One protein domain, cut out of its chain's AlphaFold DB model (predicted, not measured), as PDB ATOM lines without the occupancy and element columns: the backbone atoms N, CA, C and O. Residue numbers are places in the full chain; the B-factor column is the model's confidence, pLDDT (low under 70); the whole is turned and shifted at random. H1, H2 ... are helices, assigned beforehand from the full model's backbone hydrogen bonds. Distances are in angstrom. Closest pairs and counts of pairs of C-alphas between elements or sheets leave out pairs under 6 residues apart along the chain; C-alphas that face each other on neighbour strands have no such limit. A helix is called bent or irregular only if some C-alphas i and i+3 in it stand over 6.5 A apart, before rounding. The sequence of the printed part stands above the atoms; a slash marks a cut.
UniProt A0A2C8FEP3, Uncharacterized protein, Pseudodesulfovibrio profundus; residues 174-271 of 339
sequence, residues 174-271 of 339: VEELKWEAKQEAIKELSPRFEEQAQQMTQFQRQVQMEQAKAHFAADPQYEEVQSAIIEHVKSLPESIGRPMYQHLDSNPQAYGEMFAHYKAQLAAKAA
ATOM      1  N   VAL A 174     112.118  74.177  98.841       79.69
ATOM      2  CA  VAL A 174     111.139  75.034  98.154       79.69
ATOM      3  C   VAL A 174     111.462  76.516  98.355       79.69
ATOM      4  O   VAL A 174     111.197  77.335  97.470       79.69
ATOM      5  N   GLU A 175     112.020  76.887  99.504       77.19
ATOM      6  CA  GLU A 175     112.429  78.267  99.774       77.19
ATOM      7  C   GLU A 175     113.684  78.651  98.994       77.19
ATOM      8  O   GLU A 175     113.735  79.758  98.455       77.19
ATOM      9  N   GLU A 176     114.617  77.711  98.830       80.38
ATOM     10  CA  GLU A 176     115.781  77.869  97.955       80.38
ATOM     11  C   GLU A 176     115.347  78.155  96.510       80.38
ATOM     12  O   GLU A 176     115.729  79.177  95.942       80.38
ATOM     13  N   LEU A 177     114.439  77.346  95.954       79.31
ATOM     14  CA  LEU A 177     113.897  77.563  94.606       79.31
ATOM     15  C   LEU A 177     113.164  78.903  94.463       79.31
ATOM     16  O   LEU A 177     113.298  79.584  93.447       79.31
ATOM     17  N   LYS A 178     112.384  79.318  95.472       81.50
ATOM     18  CA  LYS A 178     111.716  80.633  95.465       81.50
ATOM     19  C   LYS A 178     112.729  81.773  95.477       81.50
ATOM     20  O   LYS A 178     112.471  82.813  94.872       81.50
ATOM     21  N   TRP A 179     113.834  81.617  96.195       81.25
ATOM     22  CA  TRP A 179     114.891  82.616  96.244       81.25
ATOM     23  C   TRP A 179     115.662  82.680  94.926       81.25
ATOM     24  O   TRP A 179     115.845  83.776  94.398       81.25
ATOM     25  N   GLU A 180     116.022  81.536  94.343       81.38
ATOM     26  CA  GLU A 180     116.677  81.468  93.033       81.38
ATOM     27  C   GLU A 180     115.801  82.081  91.935       81.38
ATOM     28  O   GLU A 180     116.261  82.964  91.215       81.38
ATOM     29  N   ALA A 181     114.513  81.726  91.884       80.31
ATOM     30  CA  ALA A 181     113.565  82.298  90.927       80.31
ATOM     31  C   ALA A 181     113.402  83.819  91.100       80.31
ATOM     32  O   ALA A 181     113.290  84.555  90.121       80.31
ATOM     33  N   LYS A 182     113.416  84.320  92.344       78.06
ATOM     34  CA  LYS A 182     113.396  85.767  92.615       78.06
ATOM     35  C   LYS A 182     114.674  86.452  92.144       78.06
ATOM     36  O   LYS A 182     114.585  87.526  91.562       78.06
ATOM     37  N   GLN A 183     115.844  85.867  92.389       79.88
ATOM     38  CA  GLN A 183     117.120  86.434  91.943       79.88
ATOM     39  C   GLN A 183     117.243  86.422  90.419       79.88
ATOM     40  O   GLN A 183     117.713  87.397  89.838       79.88
ATOM     41  N   GLU A 184     116.774  85.360  89.765       81.00
ATOM     42  CA  GLU A 184     116.723  85.269  88.307       81.00
ATOM     43  C   GLU A 184     115.781  86.325  87.716       81.00
ATOM     44  O   GLU A 184     116.187  87.074  86.829       81.00
ATOM     45  N   ALA A 185     114.584  86.488  88.291       76.81
ATOM     46  CA  ALA A 185     113.650  87.538  87.890       76.81
ATOM     47  C   ALA A 185     114.219  88.950  88.118       76.81
ATOM     48  O   ALA A 185     114.094  89.812  87.255       76.81
ATOM     49  N   ILE A 186     114.879  89.200  89.255       78.50
ATOM     50  CA  ILE A 186     115.536  90.488  89.527       78.50
ATOM     51  C   ILE A 186     116.651  90.737  88.513       78.50
ATOM     52  O   ILE A 186     116.756  91.845  88.006       78.50
ATOM     53  N   LYS A 187     117.453  89.725  88.177       81.62
ATOM     54  CA  LYS A 187     118.543  89.842  87.204       81.62
ATOM     55  C   LYS A 187     118.040  90.096  85.781       81.62
ATOM     56  O   LYS A 187     118.695  90.807  85.025       81.62
ATOM     57  N   GLU A 188     116.899  89.524  85.408       79.69
ATOM     58  CA  GLU A 188     116.274  89.776  84.105       79.69
ATOM     59  C   GLU A 188     115.623  91.168  84.044       79.69
ATOM     60  O   GLU A 188     115.695  91.856  83.024       79.69
ATOM     61  N   LEU A 189     115.008  91.609  85.143       75.81
ATOM     62  CA  LEU A 189     114.275  92.871  85.204       75.81
ATOM     63  C   LEU A 189     115.154  94.080  85.537       75.81
ATOM     64  O   LEU A 189     114.808  95.190  85.136       75.81
ATOM     65  N   SER A 190     116.283  93.903  86.228       77.19
ATOM     66  CA  SER A 190     117.170  95.002  86.620       77.19
ATOM     67  C   SER A 190     117.625  95.870  85.443       77.19
ATOM     68  O   SER A 190     117.454  97.084  85.557       77.19
ATOM     69  N   PRO A 191     118.094  95.337  84.290       82.56
ATOM     70  CA  PRO A 191     118.486  96.202  83.179       82.56
ATOM     71  C   PRO A 191     117.300  96.992  82.612       82.56
ATOM     72  O   PRO A 191     117.468  98.149  82.240       82.56
ATOM     73  N   ARG A 192     116.088  96.413  82.595       79.62
ATOM     74  CA  ARG A 192     114.879  97.109  82.117       79.62
ATOM     75  C   ARG A 192     114.480  98.253  83.044       79.62
ATOM     76  O   ARG A 192     114.140  99.333  82.571       79.62
ATOM     77  N   PHE A 193     114.536  98.030  84.356       75.50
ATOM     78  CA  PHE A 193     114.258  99.077  85.337       75.50
ATOM     79  C   PHE A 193     115.316 100.179  85.316       75.50
ATOM     80  O   PHE A 193     114.961 101.350  85.410       75.50
ATOM     81  N   GLU A 194     116.595  99.832  85.168       79.19
ATOM     82  CA  GLU A 194     117.673 100.814  85.029       79.19
ATOM     83  C   GLU A 194     117.496 101.665  83.769       79.19
ATOM     84  O   GLU A 194     117.594 102.890  83.845       79.19
ATOM     85  N   GLU A 195     117.174 101.047  82.631       85.31
ATOM     86  CA  GLU A 195     116.898 101.758  81.383       85.31
ATOM     87  C   GLU A 195     115.693 102.699  81.534       85.31
ATOM     88  O   GLU A 195     115.786 103.887  81.218       85.31
ATOM     89  N   GLN A 196     114.589 102.210  82.106       77.06
ATOM     90  CA  GLN A 196     113.394 103.018  82.349       77.06
ATOM     91  C   GLN A 196     113.666 104.177  83.323       77.06
ATOM     92  O   GLN A 196     113.215 105.300  83.097       77.06
ATOM     93  N   ALA A 197     114.426 103.939  84.394       75.69
ATOM     94  CA  ALA A 197     114.808 104.972  85.353       75.69
ATOM     95  C   ALA A 197     115.707 106.038  84.707       75.69
ATOM     96  O   ALA A 197     115.536 107.236  84.958       75.69
ATOM     97  N   GLN A 198     116.639 105.630  83.839       82.25
ATOM     98  CA  GLN A 198     117.469 106.556  83.072       82.25
ATOM     99  C   GLN A 198     116.628 107.400  82.108       82.25
ATOM    100  O   GLN A 198     116.816 108.618  82.072       82.25
ATOM    101  N   GLN A 199     115.674 106.794  81.392       84.62
ATOM    102  CA  GLN A 199     114.755 107.508  80.499       84.62
ATOM    103  C   GLN A 199     113.898 108.525  81.262       84.62
ATOM    104  O   GLN A 199     113.875 109.698  80.897       84.62
ATOM    105  N   MET A 200     113.279 108.121  82.376       80.19
ATOM    106  CA  MET A 200     112.516 109.013  83.261       80.19
ATOM    107  C   MET A 200     113.355 110.199  83.745       80.19
ATOM    108  O   MET A 200     112.905 111.344  83.722       80.19
ATOM    109  N   THR A 201     114.600 109.943  84.149       82.56
ATOM    110  CA  THR A 201     115.507 111.002  84.608       82.56
ATOM    111  C   THR A 201     115.878 111.957  83.467       82.56
ATOM    112  O   THR A 201     115.977 113.165  83.672       82.56
ATOM    113  N   GLN A 202     116.095 111.445  82.251       84.31
ATOM    114  CA  GLN A 202     116.347 112.282  81.075       84.31
ATOM    115  C   GLN A 202     115.125 113.130  80.707       84.31
ATOM    116  O   GLN A 202     115.283 114.327  80.482       84.31
ATOM    117  N   PHE A 203     113.931 112.540  80.723       86.81
ATOM    118  CA  PHE A 203     112.677 113.244  80.471       86.81
ATOM    119  C   PHE A 203     112.452 114.370  81.486       86.81
ATOM    120  O   PHE A 203     112.229 115.516  81.107       86.81
ATOM    121  N   GLN A 204     112.620 114.085  82.780       84.94
ATOM    122  CA  GLN A 204     112.477 115.095  83.828       84.94
ATOM    123  C   GLN A 204     113.459 116.263  83.639       84.94
ATOM    124  O   GLN A 204     113.084 117.418  83.838       84.94
ATOM    125  N   ARG A 205     114.702 115.985  83.221       84.62
ATOM    126  CA  ARG A 205     115.679 117.037  82.897       84.62
ATOM    127  C   ARG A 205     115.251 117.890  81.703       84.62
ATOM    128  O   ARG A 205     115.428 119.103  81.762       84.62
ATOM    129  N   GLN A 206     114.687 117.289  80.656       87.81
ATOM    130  CA  GLN A 206     114.182 118.039  79.500       87.81
ATOM    131  C   GLN A 206     113.039 118.976  79.898       87.81
ATOM    132  O   GLN A 206     113.114 120.165  79.600       87.81
ATOM    133  N   VAL A 207     112.063 118.481  80.666       89.81
ATOM    134  CA  VAL A 207     110.946 119.298  81.168       89.81
ATOM    135  C   VAL A 207     111.452 120.469  82.017       89.81
ATOM    136  O   VAL A 207     111.012 121.602  81.839       89.81
ATOM    137  N   GLN A 208     112.418 120.233  82.913       89.12
ATOM    138  CA  GLN A 208     113.012 121.312  83.714       89.12
ATOM    139  C   GLN A 208     113.743 122.350  82.852       89.12
ATOM    140  O   GLN A 208     113.653 123.547  83.129       89.12
ATOM    141  N   MET A 209     114.460 121.918  81.811       90.12
ATOM    142  CA  MET A 209     115.136 122.830  80.887       90.12
ATOM    143  C   MET A 209     114.158 123.665  80.069       90.12
ATOM    144  O   MET A 209     114.397 124.853  79.870       90.12
ATOM    145  N   GLU A 210     113.066 123.069  79.607       90.00
ATOM    146  CA  GLU A 210     112.036 123.775  78.852       90.00
ATOM    147  C   GLU A 210     111.325 124.818  79.716       90.00
ATOM    148  O   GLU A 210     111.222 125.976  79.318       90.00
ATOM    149  N   GLN A 211     110.949 124.455  80.947       90.25
ATOM    150  CA  GLN A 211     110.381 125.399  81.913       90.25
ATOM    151  C   GLN A 211     111.344 126.550  82.224       90.25
ATOM    152  O   GLN A 211     110.928 127.709  82.273       90.25
ATOM    153  N   ALA A 212     112.638 126.257  82.398       87.94
ATOM    154  CA  ALA A 212     113.650 127.287  82.604       87.94
ATOM    155  C   ALA A 212     113.742 128.220  81.388       87.94
ATOM    156  O   ALA A 212     113.652 129.436  81.545       87.94
ATOM    157  N   LYS A 213     113.854 127.676  80.170       88.12
ATOM    158  CA  LYS A 213     113.894 128.469  78.930       88.12
ATOM    159  C   LYS A 213     112.643 129.331  78.767       88.12
ATOM    160  O   LYS A 213     112.780 130.509  78.464       88.12
ATOM    161  N   ALA A 214     111.453 128.792  79.034       89.94
ATOM    162  CA  ALA A 214     110.200 129.543  78.988       89.94
ATOM    163  C   ALA A 214     110.178 130.697  80.005       89.94
ATOM    164  O   ALA A 214     109.747 131.802  79.679       89.94
ATOM    165  N   HIS A 215     110.702 130.477  81.216       89.69
ATOM    166  CA  HIS A 215     110.825 131.527  82.226       89.69
ATOM    167  C   HIS A 215     111.744 132.670  81.769       89.69
ATOM    168  O   HIS A 215     111.397 133.839  81.936       89.69
ATOM    169  N   PHE A 216     112.891 132.351  81.165       88.75
ATOM    170  CA  PHE A 216     113.817 133.363  80.650       88.75
ATOM    171  C   PHE A 216     113.315 134.025  79.359       88.75
ATOM    172  O   PHE A 216     113.570 135.209  79.162       88.75
ATOM    173  N   ALA A 217     112.554 133.315  78.521       88.94
ATOM    174  CA  ALA A 217     111.951 133.853  77.300       88.94
ATOM    175  C   ALA A 217     110.900 134.943  77.570       88.94
ATOM    176  O   ALA A 217     110.629 135.767  76.699       88.94
ATOM    177  N   ALA A 218     110.339 134.993  78.782       89.31
ATOM    178  CA  ALA A 218     109.472 136.089  79.213       89.31
ATOM    179  C   ALA A 218     110.228 137.422  79.420       89.31
ATOM    180  O   ALA A 218     109.597 138.466  79.595       89.31
ATOM    181  N   ASP A 219     111.567 137.412  79.426       88.00
ATOM    182  CA  ASP A 219     112.389 138.613  79.553       88.00
ATOM    183  C   ASP A 219     112.448 139.393  78.222       88.00
ATOM    184  O   ASP A 219     112.856 138.834  77.202       88.00
ATOM    185  N   PRO A 220     112.139 140.705  78.205       88.06
ATOM    186  CA  PRO A 220     112.262 141.532  77.002       88.06
ATOM    187  C   PRO A 220     113.665 141.547  76.375       88.06
ATOM    188  O   PRO A 220     113.793 141.820  75.185       88.06
ATOM    189  N   GLN A 221     114.718 141.283  77.159       89.06
ATOM    190  CA  GLN A 221     116.107 141.254  76.684       89.06
ATOM    191  C   GLN A 221     116.601 139.842  76.332       89.06
ATOM    192  O   GLN A 221     117.795 139.657  76.086       89.06
ATOM    193  N   TYR A 222     115.714 138.842  76.313       90.31
ATOM    194  CA  TYR A 222     116.072 137.437  76.119       90.31
ATOM    195  C   TYR A 222     116.923 137.195  74.867       90.31
ATOM    196  O   TYR A 222     118.006 136.629  74.976       90.31
ATOM    197  N   GLU A 223     116.501 137.691  73.703       91.19
ATOM    198  CA  GLU A 223     117.202 137.479  72.426       91.19
ATOM    199  C   GLU A 223     118.628 138.069  72.412       91.19
ATOM    200  O   GLU A 223     119.577 137.462  71.901       91.19
ATOM    201  N   GLU A 224     118.819 139.241  73.021       90.06
ATOM    202  CA  GLU A 224     120.133 139.891  73.114       90.06
ATOM    203  C   GLU A 224     121.075 139.129  74.057       90.06
ATOM    204  O   GLU A 224     122.257 138.944  73.764       90.06
ATOM    205  N   VAL A 225     120.555 138.634  75.181       90.94
ATOM    206  CA  VAL A 225     121.327 137.824  76.134       90.94
ATOM    207  C   VAL A 225     121.664 136.456  75.530       90.94
ATOM    208  O   VAL A 225     122.811 136.011  75.602       90.94
ATOM    209  N   GLN A 226     120.690 135.809  74.885       90.50
ATOM    210  CA  GLN A 226     120.825 134.510  74.226       90.50
ATOM    211  C   GLN A 226     121.904 134.552  73.139       90.50
ATOM    212  O   GLN A 226     122.787 133.692  73.092       90.50
ATOM    213  N   SER A 227     121.868 135.574  72.281       91.25
ATOM    214  CA  SER A 227     122.863 135.756  71.222       91.25
ATOM    215  C   SER A 227     124.268 135.975  71.788       91.25
ATOM    216  O   SER A 227     125.209 135.346  71.302       91.25
ATOM    217  N   ALA A 228     124.413 136.754  72.866       90.25
ATOM    218  CA  ALA A 228     125.697 136.961  73.534       90.25
ATOM    219  C   ALA A 228     126.266 135.672  74.160       90.25
ATOM    220  O   ALA A 228     127.471 135.420  74.077       90.25
ATOM    221  N   ILE A 229     125.412 134.822  74.743       90.06
ATOM    222  CA  ILE A 229     125.817 133.505  75.263       90.06
ATOM    223  C   ILE A 229     126.281 132.600  74.119       90.06
ATOM    224  O   ILE A 229     127.348 131.989  74.208       90.06
ATOM    225  N   ILE A 230     125.512 132.525  73.029       91.81
ATOM    226  CA  ILE A 230     125.855 131.700  71.863       91.81
ATOM    227  C   ILE A 230     127.164 132.176  71.228       91.81
ATOM    228  O   ILE A 230     128.010 131.357  70.871       91.81
ATOM    229  N   GLU A 231     127.352 133.487  71.090       91.81
ATOM    230  CA  GLU A 231     128.585 134.071  70.566       91.81
ATOM    231  C   GLU A 231     129.780 133.734  71.464       91.81
ATOM    232  O   GLU A 231     130.824 133.313  70.965       91.81
ATOM    233  N   HIS A 232     129.616 133.816  72.786       89.00
ATOM    234  CA  HIS A 232     130.659 133.416  73.721       89.00
ATOM    235  C   HIS A 232     131.026 131.937  73.582       89.00
ATOM    236  O   HIS A 232     132.204 131.609  73.448       89.00
ATOM    237  N   VAL A 233     130.038 131.047  73.535       90.38
ATOM    238  CA  VAL A 233     130.271 129.611  73.343       90.38
ATOM    239  C   VAL A 233     130.980 129.335  72.014       90.38
ATOM    240  O   VAL A 233     131.901 128.522  71.974       90.38
ATOM    241  N   LYS A 234     130.606 130.038  70.937       90.31
ATOM    242  CA  LYS A 234     131.263 129.942  69.622       90.31
ATOM    243  C   LYS A 234     132.677 130.523  69.606       90.31
ATOM    244  O   LYS A 234     133.493 130.096  68.796       90.31
ATOM    245  N   SER A 235     132.966 131.497  70.470       92.00
ATOM    246  CA  SER A 235     134.302 132.089  70.599       92.00
ATOM    247  C   SER A 235     135.306 131.156  71.285       92.00
ATOM    248  O   SER A 235     136.517 131.332  71.141       92.00
ATOM    249  N   LEU A 236     134.814 130.156  72.022       91.69
ATOM    250  CA  LEU A 236     135.649 129.155  72.670       91.69
ATOM    251  C   LEU A 236     136.110 128.089  71.660       91.69
ATOM    252  O   LEU A 236     135.374 127.752  70.731       91.69
ATOM    253  N   PRO A 237     137.304 127.496  71.850       92.38
ATOM    254  CA  PRO A 237     137.736 126.344  71.065       92.38
ATOM    255  C   PRO A 237     136.708 125.212  71.135       92.38
ATOM    256  O   PRO A 237     136.136 124.975  72.196       92.38
ATOM    257  N   GLU A 238     136.509 124.466  70.045       87.19
ATOM    258  CA  GLU A 238     135.464 123.430  69.951       87.19
ATOM    259  C   GLU A 238     135.543 122.374  71.072       87.19
ATOM    260  O   GLU A 238     134.514 121.916  71.572       87.19
ATOM    261  N   SER A 239     136.757 122.063  71.541       88.81
ATOM    262  CA  SER A 239     137.009 121.156  72.671       88.81
ATOM    263  C   SER A 239     136.414 121.627  74.004       88.81
ATOM    264  O   SER A 239     136.228 120.809  74.900       88.81
ATOM    265  N   ILE A 240     136.114 122.921  74.139       88.12
ATOM    266  CA  ILE A 240     135.556 123.556  75.340       88.12
ATOM    267  C   ILE A 240     134.141 124.079  75.062       88.12
ATOM    268  O   ILE A 240     133.239 123.880  75.873       88.12
ATOM    269  N   GLY A 241     133.916 124.697  73.900       86.75
ATOM    270  CA  GLY A 241     132.625 125.269  73.523       86.75
ATOM    271  C   GLY A 241     131.520 124.215  73.430       86.75
ATOM    272  O   GLY A 241     130.434 124.417  73.965       86.75
ATOM    273  N   ARG A 242     131.798 123.049  72.833       89.38
ATOM    274  CA  ARG A 242     130.806 121.970  72.702       89.38
ATOM    275  C   ARG A 242     130.343 121.390  74.049       89.38
ATOM    276  O   ARG A 242     129.130 121.343  74.255       89.38
ATOM    277  N   PRO A 243     131.232 120.976  74.976       90.44
ATOM    278  CA  PRO A 243     130.788 120.492  76.282       90.44
ATOM    279  C   PRO A 243     130.140 121.597  77.121       90.44
ATOM    280  O   PRO A 243     129.193 121.321  77.849       90.44
ATOM    281  N   MET A 244     130.588 122.851  76.995       89.44
ATOM    282  CA  MET A 244     129.956 123.977  77.683       89.44
ATOM    283  C   MET A 244     128.532 124.224  77.176       89.44
ATOM    284  O   MET A 244     127.622 124.360  77.988       89.44
ATOM    285  N   TYR A 245     128.311 124.202  75.861       90.94
ATOM    286  CA  TYR A 245     126.968 124.293  75.285       90.94
ATOM    287  C   TYR A 245     126.063 123.171  75.792       90.94
ATOM    288  O   TYR A 245     124.965 123.430  76.264       90.94
ATOM    289  N   GLN A 246     126.548 121.926  75.757       89.88
ATOM    290  CA  GLN A 246     125.801 120.773  76.262       89.88
ATOM    291  C   GLN A 246     125.474 120.910  77.749       89.88
ATOM    292  O   GLN A 246     124.374 120.561  78.168       89.88
ATOM    293  N   HIS A 247     126.405 121.434  78.547       89.62
ATOM    294  CA  HIS A 247     126.172 121.680  79.962       89.62
ATOM    295  C   HIS A 247     125.065 122.715  80.181       89.62
ATOM    296  O   HIS A 247     124.167 122.474  80.984       89.62
ATOM    297  N   LEU A 248     125.083 123.820  79.430       89.06
ATOM    298  CA  LEU A 248     124.038 124.846  79.484       89.06
ATOM    299  C   LEU A 248     122.687 124.328  78.977       89.06
ATOM    300  O   LEU A 248     121.654 124.714  79.503       89.06
ATOM    301  N   ASP A 249     122.684 123.424  78.000       87.06
ATOM    302  CA  ASP A 249     121.455 122.854  77.439       87.06
ATOM    303  C   ASP A 249     120.864 121.718  78.294       87.06
ATOM    304  O   ASP A 249     119.723 121.317  78.090       87.06
ATOM    305  N   SER A 250     121.623 121.208  79.271       85.69
ATOM    306  CA  SER A 250     121.208 120.104  80.153       85.69
ATOM    307  C   SER A 250     120.969 120.529  81.604       85.69
ATOM    308  O   SER A 250     120.378 119.765  82.369       85.69
ATOM    309  N   ASN A 251     121.487 121.691  82.014       89.12
ATOM    310  CA  ASN A 251     121.446 122.161  83.394       89.12
ATOM    311  C   ASN A 251     120.747 123.533  83.491       89.12
ATOM    312  O   ASN A 251     121.355 124.552  83.142       89.12
ATOM    313  N   PRO A 252     119.516 123.587  84.036       86.62
ATOM    314  CA  PRO A 252     118.733 124.820  84.085       86.62
ATOM    315  C   PRO A 252     119.370 125.887  84.981       86.62
ATOM    316  O   PRO A 252     119.258 127.078  84.692       86.62
ATOM    317  N   GLN A 253     120.084 125.482  86.037       88.50
ATOM    318  CA  GLN A 253     120.772 126.420  86.926       88.50
ATOM    319  C   GLN A 253     121.957 127.085  86.227       88.50
ATOM    320  O   GLN A 253     122.061 128.309  86.237       88.50
ATOM    321  N   ALA A 254     122.809 126.299  85.564       89.75
ATOM    322  CA  ALA A 254     123.969 126.830  84.846       89.75
ATOM    323  C   ALA A 254     123.549 127.783  83.714       89.75
ATOM    324  O   ALA A 254     124.172 128.827  83.511       89.75
ATOM    325  N   TYR A 255     122.465 127.451  83.004       89.19
ATOM    326  CA  TYR A 255     121.872 128.343  82.011       89.19
ATOM    327  C   TYR A 255     121.388 129.655  82.640       89.19
ATOM    328  O   TYR A 255     121.729 130.728  82.146       89.19
ATOM    329  N   GLY A 256     120.668 129.590  83.765       89.44
ATOM    330  CA  GLY A 256     120.188 130.775  84.478       89.44
ATOM    331  C   GLY A 256     121.305 131.676  85.014       89.44
ATOM    332  O   GLY A 256     121.216 132.899  84.902       89.44
ATOM    333  N   GLU A 257     122.387 131.099  85.539       91.25
ATOM    334  CA  GLU A 257     123.570 131.850  85.984       91.25
ATOM    335  C   GLU A 257     124.245 132.586  84.819       91.25
ATOM    336  O   GLU A 257     124.561 133.775  84.928       91.25
ATOM    337  N   MET A 258     124.411 131.910  83.677       89.50
ATOM    338  CA  MET A 258     124.951 132.526  82.464       89.50
ATOM    339  C   MET A 258     124.035 133.623  81.929       89.50
ATOM    340  O   MET A 258     124.512 134.706  81.585       89.50
ATOM    341  N   PHE A 259     122.726 133.384  81.913       91.50
ATOM    342  CA  PHE A 259     121.733 134.374  81.513       91.50
ATOM    343  C   PHE A 259     121.808 135.629  82.389       91.50
ATOM    344  O   PHE A 259     121.950 136.739  81.872       91.50
ATOM    345  N   ALA A 260     121.821 135.470  83.715       90.81
ATOM    346  CA  ALA A 260     121.948 136.582  84.654       90.81
ATOM    347  C   ALA A 260     123.269 137.350  84.478       90.81
ATOM    348  O   ALA A 260     123.281 138.584  84.489       90.81
ATOM    349  N   HIS A 261     124.377 136.637  84.269       91.88
ATOM    350  CA  HIS A 261     125.688 137.239  84.047       91.88
ATOM    351  C   HIS A 261     125.726 138.094  82.770       91.88
ATOM    352  O   HIS A 261     126.143 139.253  82.817       91.88
ATOM    353  N   TYR A 262     125.250 137.570  81.637       90.25
ATOM    354  CA  TYR A 262     125.229 138.318  80.375       90.25
ATOM    355  C   TYR A 262     124.214 139.456  80.383       90.25
ATOM    356  O   TYR A 262     124.517 140.544  79.888       90.25
ATOM    357  N   LYS A 263     123.064 139.268  81.034       90.31
ATOM    358  CA  LYS A 263     122.099 140.343  81.272       90.31
ATOM    359  C   LYS A 263     122.723 141.499  82.056       90.31
ATOM    360  O   LYS A 263     122.592 142.654  81.654       90.31
ATOM    361  N   ALA A 264     123.466 141.207  83.125       89.12
ATOM    362  CA  ALA A 264     124.177 142.228  83.893       89.12
ATOM    363  C   ALA A 264     125.255 142.945  83.057       89.12
ATOM    364  O   ALA A 264     125.405 144.162  83.163       89.12
ATOM    365  N   GLN A 265     125.973 142.225  82.189       87.81
ATOM    366  CA  GLN A 265     126.954 142.835  81.286       87.81
ATOM    367  C   GLN A 265     126.317 143.748  80.235       87.81
ATOM    368  O   GLN A 265     126.860 144.816  79.951       87.81
ATOM    369  N   LEU A 266     125.184 143.350  79.655       85.81
ATOM    370  CA  LEU A 266     124.452 144.179  78.697       85.81
ATOM    371  C   LEU A 266     123.881 145.425  79.376       85.81
ATOM    372  O   LEU A 266     124.044 146.524  78.853       85.81
ATOM    373  N   ALA A 267     123.328 145.290  80.585       83.75
ATOM    374  CA  ALA A 267     122.884 146.428  81.387       83.75
ATOM    375  C   ALA A 267     124.041 147.391  81.725       83.75
ATOM    376  O   ALA A 267     123.883 148.606  81.627       83.75
ATOM    377  N   ALA A 268     125.228 146.864  82.054       81.25
ATOM    378  CA  ALA A 268     126.423 147.670  82.313       81.25
ATOM    379  C   ALA A 268     126.969 148.376  81.058       81.25
ATOM    380  O   ALA A 268     127.538 149.456  81.175       81.25
ATOM    381  N   LYS A 269     126.794 147.793  79.863       75.62
ATOM    382  CA  LYS A 269     127.150 148.420  78.577       75.62
ATOM    383  C   LYS A 269     126.110 149.445  78.107       75.62
ATOM    384  O   LYS A 269     126.475 150.405  77.437       75.62
ATOM    385  N   ALA A 270     124.835 149.241  78.442       66.19
ATOM    386  CA  ALA A 270     123.737 150.155  78.129       66.19
ATOM    387  C   ALA A 270     123.689 151.374  79.066       66.19
ATOM    388  O   ALA A 270     123.136 152.411  78.700       66.19
ATOM    389  N   ALA A 271     124.285 151.282  80.259       55.00
ATOM    390  CA  ALA A 271     124.549 152.436  81.105       55.00
ATOM    391  C   ALA A 271     125.751 153.218  80.534       55.00
ATOM    392  O   ALA A 271     126.875 152.710  80.570       55.00
TER     393      ALA A 271
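What this domain is: This is residues 174 to 271 of the 339 residues of an uncharacterized protein of Pseudodesulfovibrio profundus (UniProt A0A2C8FEP3). A long, bent helix, H1, sticks out as an arm with its residues 174 to 201, and its other end joins a small helical head. There the hairpin of H2 and H3 stands across the last part of H1, and H4 runs beside that part and on past its end, crossing H2. The printed part has 98 residues with four named helices, in the order H1, H2, H3, H4, and no named strand; the class is all helix. The whole is extended, with a radius of gyration of the C-alphas of 22.1 A and spans of 80 by 31 by 14 A, the arm making much of the length.

How they stand to each other: H1, residues 174 to 217, was assigned as one helix by its hydrogen bonds but is bent: C-alphas 188 and 191 are 6.9 A apart. Its arms H1a, residues 174 to 188, and H1b, residues 191 to 217, stand at a steep tilt of 41 degrees. H1a is apart from H2, residues 222 to 235, from H3, residues 238 to 250, and from H4, residues 252 to 270. H1b and H2 are close but not clearly touching, with the closest C-alphas, those of Phe 216 and Tyr 222, 6.5 A apart. H2 and H3 form a helical hairpin and touch at a shallow tilt of 32 degrees, opposite ways; their closest C-alphas, those of Val 233 and Gly 241, are 4.9 A apart. H3 touches H1b with residues 249 to 250 alone, about perpendicular at 89 degrees, and the closest C-alphas, Met 209 and Ser 250, are 6.7 A apart. H4 touches H1b with residues 252 to 256 alone, at a shallow tilt of 19 degrees, the same way; the closest C-alphas, Met 209 and Pro 252, are 5.2 A apart. H2 touches H4 with residues 225 to 229 alone, about perpendicular at 78 degrees, the closest C-alphas being Val 225 and Lys 263 at 5.8 A. H3 and H4 touch only at the corner by their link, only just about perpendicular at 71 degrees, with C-alphas 248 and 255 closest at 4.8 A. The helix packing is part aligned, part crossed: two of these touching pairs are at a shallow tilt. Each O i to N i+4 pair is within hydrogen-bond range in H1a, H1b, H2 and H4; in H3 it is 8 of 9.

Where its parts are: H1a begins at C-alpha 174, (111.139, 75.034, 98.154), and is 21.0 A long. H1b, 38.7 A, ends at C-alpha 217, (111.951, 133.853, 77.300). H2 is 19.8 A long and H3 17.8 A; H3 is neither bent nor irregular, but only just: C-alphas 239 and 242 are 6.3 A apart. H4, 26.5 A, ends at C-alpha 270, (123.737, 150.155, 78.129).

The domain as a whole: The two C-alphas farthest apart, those of Val 174 and Ala 271, are 80.4 A apart. Residues 174 to 201 of H1 stand free; the body without them has 70 residues and spans 41 by 31 by 15 A. The printed part has no cut, and the links H1 to H2, H2 to H3 and H3 to H4 are tight. The mean pLDDT of the printed part is 85.7, and residues 270 to 271 are under 70.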